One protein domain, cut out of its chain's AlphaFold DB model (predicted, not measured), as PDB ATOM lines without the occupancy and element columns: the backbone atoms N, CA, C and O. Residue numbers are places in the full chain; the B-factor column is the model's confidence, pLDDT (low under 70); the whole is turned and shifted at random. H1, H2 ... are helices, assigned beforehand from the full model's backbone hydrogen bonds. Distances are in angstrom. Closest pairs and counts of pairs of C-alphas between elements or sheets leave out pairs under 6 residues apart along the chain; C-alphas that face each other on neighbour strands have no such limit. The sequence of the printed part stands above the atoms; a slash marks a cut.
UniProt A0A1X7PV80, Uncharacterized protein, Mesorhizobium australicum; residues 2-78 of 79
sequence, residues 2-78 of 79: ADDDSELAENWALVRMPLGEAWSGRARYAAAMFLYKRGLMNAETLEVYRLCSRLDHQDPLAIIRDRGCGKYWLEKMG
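AT A GLANCE: This is residues 2 to 78 of the 79 residues of an uncharacterized protein of Mesorhizobium australicum (UniProt A0A1X7PV80). Two antiparallel helices, H2 and H3, lie side by side as the middle of the domain, with the other three helices over one side of this pair: H1 on H2, H4 on H3, and H5 folded back beside H4. H1 runs outward from H2, and its beginning makes one end of the longest axis. The printed part has 77 residues with five named helices, H1 to H5 in chain order, and no named strand; the class is all helix. The whole is compact, with a radius of gyration of the C-alphas of 11.7 A and spans of 37 by 28 by 20 A.

HOW THE PARTS SIT: H2, residues 24 to 37, touches H3, residues 43 to 52, at a shallow tilt of 15 degrees, opposite ways; this hairpin's closest C-alphas, of Tyr 29 and Tyr 49, are 5.1 A apart. H1, residues 2 to 14, forms a hairpin with H2 at a steep tilt of 44 degrees; they touch, with the C-alphas of Asn 11 and Ala 31 closest at 4.8 A. H4, residues 60 to 67, touches H3 at a steep tilt of 57 degrees, the closest C-alphas being those of Tyr 49 and Pro 60, 5.8 A apart. H5, residues 71 to 77, touches H4 in a hairpin at a shallow tilt of 24 degrees, closest at the C-alphas of Leu 61 and Leu 74, 7.0 A. The helix packing is part aligned, part crossed. H1 is apart from H3, H4 and H5. In H1 to H5 every O i to N i+4 pair is within hydrogen-bond range.

IN THESE COORDINATES: H2 measures 20.0 A from first to last C-alpha, H1 18.6 A and H3 14.4 A. C-alpha 2 begins H1 at (79.136, 32.321, 298.927), C-alpha 24 begins H2 at (99.950, 37.638, 283.861), and C-alpha 77 ends H5 at (102.311, 26.895, 296.818).

THE WHOLE: The C-alphas of Ala 2 and Asp 66, 37.3 A apart, are the two farthest apart. The printed part has no cut and no long link. Mean pLDDT of the printed part is 96.0; residue 2 is under 70.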
ATOM      1  N   ALA A   2      78.734  32.947 300.201       63.03
ATOM      2  CA  ALA A   2      79.136  32.321 298.927       63.03
ATOM      3  C   ALA A   2      80.057  33.205 298.052       63.03
ATOM      4  O   ALA A   2      80.990  32.694 297.440       63.03
ATOM      5  N   ASP A   3      79.834  34.523 298.047       75.56
ATOM      6  CA  ASP A   3      80.624  35.448 297.218       75.56
ATOM      7  C   ASP A   3      82.086  35.578 297.678       75.56
ATOM      8  O   ASP A   3      82.981  35.686 296.847       75.56
ATOM      9  N   ASP A   4      82.337  35.505 298.991       86.50
ATOM     10  CA  ASP A   4      83.684  35.663 299.562       86.50
ATOM     11  C   ASP A   4      84.570  34.443 299.269       86.50
ATOM     12  O   ASP A   4      85.733  34.576 298.890       86.50
ATOM     13  N   ASP A   5      83.994  33.242 299.372       90.38
ATOM     14  CA  ASP A   5      84.695  31.996 299.053       90.38
ATOM     15  C   ASP A   5      84.995  31.888 297.550       90.38
ATOM     16  O   ASP A   5      86.069  31.422 297.163       90.38
ATOM     17  N   SER A   6      84.075  32.356 296.696       94.06
ATOM     18  CA  SER A   6      84.280  32.398 295.244       94.06
ATOM     19  C   SER A   6      85.390  33.377 294.857       94.06
ATOM     20  O   SER A   6      86.272  33.022 294.075       94.06
ATOM     21  N   GLU A   7      85.387  34.587 295.421       95.75
ATOM     22  CA  GLU A   7      86.432  35.588 295.177       95.75
ATOM     23  C   GLU A   7      87.796  35.099 295.690       95.75
ATOM     24  O   GLU A   7      88.820  35.245 295.015       95.75
ATOM     25  N   LEU A   8      87.828  34.452 296.860       96.81
ATOM     26  CA  LEU A   8      89.045  33.845 297.389       96.81
ATOM     27  C   LEU A   8      89.587  32.752 296.455       96.81
ATOM     28  O   LEU A   8      90.789  32.733 296.180       96.81
ATOM     29  N   ALA A   9      88.726  31.864 295.951       96.94
ATOM     30  CA  ALA A   9      89.110  30.808 295.018       96.94
ATOM     31  C   ALA A   9      89.656  31.371 293.693       96.94
ATOM     32  O   ALA A   9      90.676  30.892 293.193       96.94
ATOM     33  N   GLU A  10      89.029  32.420 293.158       97.75
ATOM     34  CA  GLU A  10      89.497  33.106 291.951       97.75
ATOM     35  C   GLU A  10      90.888  33.718 292.155       97.75
ATOM     36  O   GLU A  10      91.795  33.495 291.351       97.75
ATOM     37  N   ASN A  11      91.111  34.417 293.270       98.12
ATOM     38  CA  ASN A  11      92.418  35.002 293.568       98.12
ATOM     39  C   ASN A  11      93.503  33.926 293.766       98.12
ATOM     40  O   ASN A  11      94.649  34.116 293.352       98.12
ATOM     41  N   TRP A  12      93.158  32.761 294.318       98.00
ATOM     42  CA  TRP A  12      94.077  31.621 294.364       98.00
ATOM     43  C   TRP A  12      94.441  31.076 292.980       98.00
ATOM     44  O   TRP A  12      95.584  30.658 292.778       98.00
ATOM     45  N   ALA A  13      93.515  31.095 292.022       97.88
ATOM     46  CA  ALA A  13      93.807  30.720 290.642       97.88
ATOM     47  C   ALA A  13      94.686  31.779 289.952       97.88
ATOM     48  O   ALA A  13      95.709  31.447 289.353       97.88
ATOM     49  N   LEU A  14      94.346  33.062 290.103       98.12
ATOM     50  CA  LEU A  14      95.067  34.180 289.490       98.12
ATOM     51  C   LEU A  14      96.511  34.307 289.992       98.12
ATOM     52  O   LEU A  14      97.418  34.553 289.198       98.12
ATOM     53  N   VAL A  15      96.773  34.087 291.288       98.12
ATOM     54  CA  VAL A  15      98.146  34.143 291.827       98.12
ATOM     55  C   VAL A  15      99.038  33.007 291.294       98.12
ATOM     56  O   VAL A  15     100.264  33.124 291.326       98.12
ATOM     57  N   ARG A  16      98.426  31.934 290.769       96.81
ATOM     58  CA  ARG A  16      99.076  30.771 290.136       96.81
ATOM     59  C   ARG A  16      99.089  30.839 288.606       96.81
ATOM     60  O   ARG A  16      99.507  29.876 287.969       96.81
ATOM     61  N   MET A  17      98.638  31.948 288.017       96.50
ATOM     62  CA  MET A  17      98.575  32.109 286.565       96.50
ATOM     63  C   MET A  17      99.944  31.830 285.914       96.50
ATOM     64  O   MET A  17     100.954  32.349 286.415       96.50
ATOM     65  N   PRO A  18      99.992  31.053 284.811       96.44
ATOM     66  CA  PRO A  18     101.235  30.673 284.150       96.44
ATOM     67  C   PRO A  18     102.137  31.857 283.793       96.44
ATOM     68  O   PRO A  18     101.690  32.981 283.551       96.44
ATOM     69  N   LEU A  19     103.443  31.598 283.751       97.00
ATOM     70  CA  LEU A  19     104.430  32.583 283.318       97.00
ATOM     71  C   LEU A  19     104.341  32.801 281.804       97.00
ATOM     72  O   LEU A  19     104.160  31.859 281.038       97.00
ATOM     73  N   GLY A  20     104.541  34.042 281.373       95.44
ATOM     74  CA  GLY A  20     104.618  34.417 279.961       95.44
ATOM     75  C   GLY A  20     103.282  34.663 279.265       95.44
ATOM     76  O   GLY A  20     103.283  35.124 278.127       95.44
ATOM     77  N   GLU A  21     102.153  34.427 279.934       95.19
ATOM     78  CA  GLU A  21     100.864  34.926 279.459       95.19
ATOM     79  C   GLU A  21     100.841  36.458 279.538       95.19
ATOM     80  O   GLU A  21     101.279  37.044 280.534       95.19
ATOM     81  N   ALA A  22     100.337  37.112 278.490       95.88
ATOM     82  CA  ALA A  22     100.287  38.568 278.428       95.88
ATOM     83  C   ALA A  22      99.502  39.129 279.621       95.88
ATOM     84  O   ALA A  22      98.361  38.735 279.856       95.88
ATOM     85  N   TRP A  23     100.110  40.070 280.347       94.94
ATOM     86  CA  TRP A  23      99.567  40.705 281.556       94.94
ATOM     87  C   TRP A  23      99.484  39.811 282.801       94.94
ATOM     88  O   TRP A  23      99.007  40.268 283.848       94.94
ATOM     89  N   SER A  24      99.990  38.579 282.738       97.12
ATOM     90  CA  SER A  24      99.950  37.638 283.861       97.12
ATOM     91  C   SER A  24     100.710  38.128 285.092       97.12
ATOM     92  O   SER A  24     100.287  37.865 286.217       97.12
ATOM     93  N   GLY A  25     101.773  38.921 284.924       97.69
ATOM     94  CA  GLY A  25     102.481  39.535 286.047       97.69
ATOM     95  C   GLY A  25     101.568  40.453 286.864       97.69
ATOM     96  O   GLY A  25     101.568  40.412 288.098       97.69
ATOM     97  N   ARG A  26     100.730  41.250 286.188       98.19
ATOM     98  CA  ARG A  26      99.776  42.158 286.845       98.19
ATOM     99  C   ARG A  26      98.649  41.394 287.519       98.19
ATOM    100  O   ARG A  26      98.290  41.750 288.639       98.19
ATOM    101  N   ALA A  27      98.134  40.352 286.866       98.12
ATOM    102  CA  ALA A  27      97.104  39.485 287.429       98.12
ATOM    103  C   ALA A  27      97.597  38.797 288.712       98.12
ATOM    104  O   ALA A  27      96.948  38.903 289.754       98.12
ATOM    105  N   ARG A  28      98.802  38.204 288.682       98.56
ATOM    106  CA  ARG A  28      99.430  37.605 289.868       98.56
ATOM    107  C   ARG A  28      99.598  38.616 290.999       98.56
ATOM    108  O   ARG A  28      99.319  38.289 292.147       98.56
ATOM    109  N   TYR A  29     100.028  39.845 290.698       98.62
ATOM    110  CA  TYR A  29     100.182  40.888 291.717       98.62
ATOM    111  C   TYR A  29      98.847  41.358 292.309       98.62
ATOM    112  O   TYR A  29      98.748  41.517 293.525       98.62
ATOM    113  N   ALA A  30      97.815  41.559 291.484       98.38
ATOM    114  CA  ALA A  30      96.487  41.930 291.969       98.38
ATOM    115  C   ALA A  30      95.938  40.865 292.933       98.38
ATOM    116  O   ALA A  30      95.489  41.197 294.033       98.38
ATOM    117  N   ALA A  31      96.093  39.592 292.571       98.44
ATOM    118  CA  ALA A  31      95.709  38.476 293.420       98.44
ATOM    119  C   ALA A  31      96.547  38.374 294.702       98.44
ATOM    120  O   ALA A  31      96.011  38.196 295.796       98.44
ATOM    121  N   ALA A  32      97.865  38.570 294.607       98.56
ATOM    122  CA  ALA A  32      98.746  38.627 295.772       98.56
ATOM    123  C   ALA A  32      98.333  39.740 296.751       98.56
ATOM    124  O   ALA A  32      98.315  39.525 297.962       98.56
ATOM    125  N   MET A  33      97.939  40.912 296.243       98.56
ATOM    126  CA  MET A  33      97.439  42.020 297.061       98.56
ATOM    127  C   MET A  33      96.141  41.652 297.795       98.56
ATOM    128  O   MET A  33      95.997  41.980 298.974       98.56
ATOM    129  N   PHE A  34      95.208  40.966 297.129       98.38
ATOM    130  CA  PHE A  34      93.988  40.462 297.765       98.38
ATOM    131  C   PHE A  34      94.317  39.501 298.919       98.38
ATOM    132  O   PHE A  34      93.853  39.686 300.046       98.38
ATOM    133  N   LEU A  35      95.189  38.522 298.667       97.94
ATOM    134  CA  LEU A  35      95.584  37.505 299.646       97.94
ATOM    135  C   LEU A  35      96.373  38.111 300.821       97.94
ATOM    136  O   LEU A  35      96.171  37.722 301.971       97.94
ATOM    137  N   TYR A  36      97.205  39.124 300.563       98.12
ATOM    138  CA  TYR A  36      97.879  39.913 301.598       98.12
ATOM    139  C   TYR A  36      96.886  40.647 302.503       98.12
ATOM    140  O   TYR A  36      96.983  40.552 303.726       98.12
ATOM    141  N   LYS A  37      95.885  41.330 301.931       97.62
ATOM    142  CA  LYS A  37      94.851  42.032 302.714       97.62
ATOM    143  C   LYS A  37      94.035  41.091 303.607       97.62
ATOM    144  O   LYS A  37      93.503  41.532 304.619       97.62
ATOM    145  N   ARG A  38      93.967  39.805 303.253       95.94
ATOM    146  CA  ARG A  38      93.338  38.733 304.045       95.94
ATOM    147  C   ARG A  38      94.278  38.078 305.067       95.94
ATOM    148  O   ARG A  38      93.863  37.153 305.754       95.94
ATOM    149  N   GLY A  39      95.530  38.527 305.172       96.25
ATOM    150  CA  GLY A  39      96.526  37.968 306.091       96.25
ATOM    151  C   GLY A  39      97.100  36.613 305.660       96.25
ATOM    152  O   GLY A  39      97.777  35.960 306.448       96.25
ATOM    153  N   LEU A  40      96.852  36.181 304.417       96.25
ATOM    154  CA  LEU A  40      97.331  34.896 303.884       96.25
ATOM    155  C   LEU A  40      98.757  34.974 303.320       96.25
ATOM    156  O   LEU A  40      99.375  33.947 303.051       96.25
ATOM    157  N   MET A  41      99.276  36.187 303.145       95.75
ATOM    158  CA  MET A  41     100.597  36.489 302.601       95.75
ATOM    159  C   MET A  41     101.235  37.602 303.438       95.75
ATOM    160  O   MET A  41     100.533  38.490 303.914       95.75
ATOM    161  N   ASN A  42     102.559  37.580 303.617       96.75
ATOM    162  CA  ASN A  42     103.283  38.649 304.313       96.75
ATOM    163  C   ASN A  42     103.771  39.748 303.343       96.75
ATOM    164  O   ASN A  42     103.788  39.566 302.125       96.75
ATOM    165  N   ALA A  43     104.192  40.891 303.889       97.81
ATOM    166  CA  ALA A  43     104.595  42.049 303.088       97.81
ATOM    167  C   ALA A  43     105.835  41.785 302.210       97.81
ATOM    168  O   ALA A  43     105.881  42.232 301.067       97.81
ATOM    169  N   GLU A  44     106.818  41.023 302.701       97.69
ATOM    170  CA  GLU A  44     108.022  40.684 301.925       97.69
ATOM    171  C   GLU A  44     107.701  39.838 300.689       97.69
ATOM    172  O   GLU A  44     108.254  40.067 299.615       97.69
ATOM    173  N   THR A  45     106.778  38.884 300.824       98.12
ATOM    174  CA  THR A  45     106.302  38.052 299.713       98.12
ATOM    175  C   THR A  45     105.550  38.909 298.697       98.12
ATOM    176  O   THR A  45     105.815  38.824 297.498       98.12
ATOM    177  N   LEU A  46     104.653  39.784 299.169       98.56
ATOM    178  CA  LEU A  46     103.896  40.698 298.311       98.56
ATOM    179  C   LEU A  46     104.819  41.608 297.489       98.56
ATOM    180  O   LEU A  46     104.565  41.843 296.307       98.56
ATOM    181  N   GLU A  47     105.901  42.096 298.091       98.50
ATOM    182  CA  GLU A  47     106.863  42.953 297.403       98.50
ATOM    183  C   GLU A  47     107.524  42.238 296.217       98.50
ATOM    184  O   GLU A  47     107.723  42.842 295.161       98.50
ATOM    185  N   VAL A  48     107.788  40.931 296.325       98.50
ATOM    186  CA  VAL A  48     108.287  40.147 295.187       98.50
ATOM    187  C   VAL A  48     107.264  40.118 294.050       98.50
ATOM    188  O   VAL A  48     107.624  40.396 292.904       98.50
ATOM    189  N   TYR A  49     105.984  39.869 294.346       98.38
ATOM    190  CA  TYR A  49     104.922  39.938 293.336       98.38
ATOM    191  C   TYR A  49     104.814  41.334 292.703       98.38
ATOM    192  O   TYR A  49     104.645  41.447 291.488       98.38
ATOM    193  N   ARG A  50     104.975  42.404 293.492       98.50
ATOM    194  CA  ARG A  50     104.965  43.787 292.994       98.50
ATOM    195  C   ARG A  50     106.086  44.034 291.986       98.50
ATOM    196  O   ARG A  50     105.832  44.611 290.927       98.50
ATOM    197  N   LEU A  51     107.303  43.579 292.283       98.00
ATOM    198  CA  LEU A  51     108.454  43.692 291.380       98.00
ATOM    199  C   LEU A  51     108.252  42.884 290.089       98.00
ATOM    200  O   LEU A  51     108.576  43.369 289.005       98.00
ATOM    201  N   CYS A  52     107.646  41.697 290.186       97.81
ATOM    202  CA  CYS A  52     107.343  40.846 289.031       97.81
ATOM    203  C   CYS A  52     106.163  41.360 288.186       97.81
ATOM    204  O   CYS A  52     105.966  40.892 287.069       97.81
ATOM    205  N   SER A  53     105.381  42.333 288.672       97.44
ATOM    206  CA  SER A  53     104.116  42.748 288.041       97.44
ATOM    207  C   SER A  53     104.239  43.255 286.599       97.44
ATOM    208  O   SER A  53     103.264  43.246 285.851       97.44
ATOM    209  N   ARG A  54     105.431  43.711 286.200       95.50
ATOM    210  CA  ARG A  54     105.729  44.202 284.845       95.50
ATOM    211  C   ARG A  54     106.438  43.170 283.963       95.50
ATOM    212  O   ARG A  54     106.749  43.491 282.821       95.50
ATOM    213  N   LEU A  55     106.742  41.993 284.502       96.88
ATOM    214  CA  LEU A  55     107.571  40.968 283.883       96.88
ATOM    215  C   LEU A  55     106.784  39.656 283.843       96.88
ATOM    216  O   LEU A  55     106.877  38.835 284.752       96.88
ATOM    217  N   ASP A  56     106.011  39.447 282.780       97.19
ATOM    218  CA  ASP A  56     105.097  38.300 282.682       97.19
ATOM    219  C   ASP A  56     105.817  36.942 282.789       97.19
ATOM    220  O   ASP A  56     105.255  35.986 283.324       97.19
ATOM    221  N   HIS A  57     107.083  36.867 282.366       97.50
ATOM    222  CA  HIS A  57     107.925  35.667 282.450       97.50
ATOM    223  C   HIS A  57     108.657  35.490 283.788       97.50
ATOM    224  O   HIS A  57     109.284  34.454 284.000       97.50
ATOM    225  N   GLN A  58     108.636  36.488 284.674       97.88
ATOM    226  CA  GLN A  58     109.378  36.410 285.926       97.88
ATOM    227  C   GLN A  58     108.645  35.516 286.925       97.88
ATOM    228  O   GLN A  58     107.486  35.775 287.260       97.88
ATOM    229  N   ASP A  59     109.357  34.510 287.434       97.44
ATOM    230  CA  ASP A  59     108.877  33.638 288.501       97.44
ATOM    231  C   ASP A  59     109.053  34.312 289.878       97.44
ATOM    232  O   ASP A  59     110.195  34.500 290.320       97.44
ATOM    233  N   PRO A  60     107.960  34.687 290.572       97.69
ATOM    234  CA  PRO A  60     108.050  35.223 291.923       97.69
ATOM    235  C   PRO A  60     108.468  34.161 292.949       97.69
ATOM    236  O   PRO A  60     109.144  34.510 293.913       97.69
ATOM    237  N   LEU A  61     108.113  32.881 292.767       98.00
ATOM    238  CA  LEU A  61     108.401  31.818 293.738       98.00
ATOM    239  C   LEU A  61     109.897  31.509 293.793       98.00
ATOM    240  O   LEU A  61     110.450  31.369 294.884       98.00
ATOM    241  N   ALA A  62     110.568  31.500 292.637       97.50
ATOM    242  CA  ALA A  62     112.024  31.412 292.572       97.50
ATOM    243  C   ALA A  62     112.696  32.551 293.357       97.50
ATOM    244  O   ALA A  62     113.548  32.292 294.200       97.50
ATOM    245  N   ILE A  63     112.256  33.800 293.165       97.56
ATOM    246  CA  ILE A  63     112.823  34.957 293.876       97.56
ATOM    247  C   ILE A  63     112.545  34.888 295.384       97.56
ATOM    248  O   ILE A  63     113.426  35.211 296.179       97.56
ATOM    249  N   ILE A  64     111.335  34.491 295.795       97.94
ATOM    250  CA  ILE A  64     110.974  34.324 297.214       97.94
ATOM    251  C   ILE A  64     111.903  33.293 297.867       97.94
ATOM    252  O   ILE A  64     112.476  33.564 298.924       97.94
ATOM    253  N   ARG A  65     112.108  32.149 297.203       97.19
ATOM    254  CA  ARG A  65     113.018  31.092 297.657       97.19
ATOM    255  C   ARG A  65     114.454  31.593 297.773       97.19
ATOM    256  O   ARG A  65     115.064  31.414 298.823       97.19
ATOM    257  N   ASP A  66     114.965  32.259 296.743       96.88
ATOM    258  CA  ASP A  66     116.344  32.753 296.708       96.88
ATOM    259  C   ASP A  66     116.601  33.825 297.779       96.88
ATOM    260  O   ASP A  66     117.690  33.900 298.347       96.88
ATOM    261  N   ARG A  67     115.588  34.638 298.105       95.12
ATOM    262  CA  ARG A  67     115.652  35.638 299.184       95.12
ATOM    263  C   ARG A  67     115.449  35.045 300.579       95.12
ATOM    264  O   ARG A  67     115.666  35.747 301.563       95.12
ATOM    265  N   GLY A  68     115.012  33.790 300.684       94.00
ATOM    266  CA  GLY A  68     114.708  33.136 301.957       94.00
ATOM    267  C   GLY A  68     113.523  33.746 302.717       94.00
ATOM    268  O   GLY A  68     113.358  33.462 303.907       94.00
ATOM    269  N   CYS A  69     112.701  34.567 302.056       93.62
ATOM    270  CA  CYS A  69     111.484  35.133 302.630       93.62
ATOM    271  C   CYS A  69     110.281  34.213 302.361       93.62
ATOM    272  O   CYS A  69     110.375  33.227 301.636       93.62
ATOM    273  N   GLY A  70     109.134  34.494 302.986       93.62
ATOM    274  CA  GLY A  70     107.867  33.866 302.588       93.62
ATOM    275  C   GLY A  70     107.795  32.335 302.700       93.62
ATOM    276  O   GLY A  70     107.044  31.724 301.952       93.62
ATOM    277  N   LYS A  71     108.524  31.693 303.626       95.31
ATOM    278  CA  LYS A  71     108.553  30.217 303.771       95.31
ATOM    279  C   LYS A  71     107.161  29.570 303.823       95.31
ATOM    280  O   LYS A  71     106.878  28.662 303.054       95.31
ATOM    281  N   TYR A  72     106.266  30.115 304.650       95.00
ATOM    282  CA  TYR A  72     104.871  29.665 304.726       95.00
ATOM    283  C   TYR A  72     104.129  29.803 303.386       95.00
ATOM    284  O   TYR A  72     103.288  28.978 303.044       95.00
ATOM    285  N   TRP A  73     104.440  30.841 302.606       96.88
ATOM    286  CA  TRP A  73     103.852  31.025 301.284       96.88
ATOM    287  C   TRP A  73     104.320  29.946 300.302       96.88
ATOM    288  O   TRP A  73     103.491  29.374 299.601       96.88
ATOM    289  N   LEU A  74     105.616  29.619 300.290       96.50
ATOM    290  CA  LEU A  74     106.164  28.536 299.461       96.50
ATOM    291  C   LEU A  74     105.514  27.185 299.799       96.50
ATOM    292  O   LEU A  74     105.031  26.500 298.898       96.50
ATOM    293  N   GLU A  75     105.352  26.875 301.090       95.94
ATOM    294  CA  GLU A  75     104.638  25.674 301.548       95.94
ATOM    295  C   GLU A  75     103.197  25.613 301.012       95.94
ATOM    296  O   GLU A  75     102.747  24.569 300.541       95.94
ATOM    297  N   LYS A  76     102.466  26.737 301.023       94.81
ATOM    298  CA  LYS A  76     101.107  26.820 300.451       94.81
ATOM    299  C   LYS A  76     101.076  26.668 298.932       94.81
ATOM    300  O   LYS A  76     100.069  26.217 298.379       94.81
ATOM    301  N   MET A  77     102.155  27.050 298.261       94.00
ATOM    302  CA  MET A  77     102.311  26.895 296.818       94.00
ATOM    303  C   MET A  77     102.786  25.488 296.426       94.00
ATOM    304  O   MET A  77     102.640  25.120 295.263       94.00
ATOM    305  N   GLY A  78     103.244  24.683 297.390       92.00
ATOM    306  CA  GLY A  78     103.684  23.303 297.180       92.00
ATOM    307  C   GLY A  78     105.069  23.197 296.541       92.00
ATOM    308  O   GLY A  78     105.308  22.247 295.795       92.00
TER     309      GLY A  78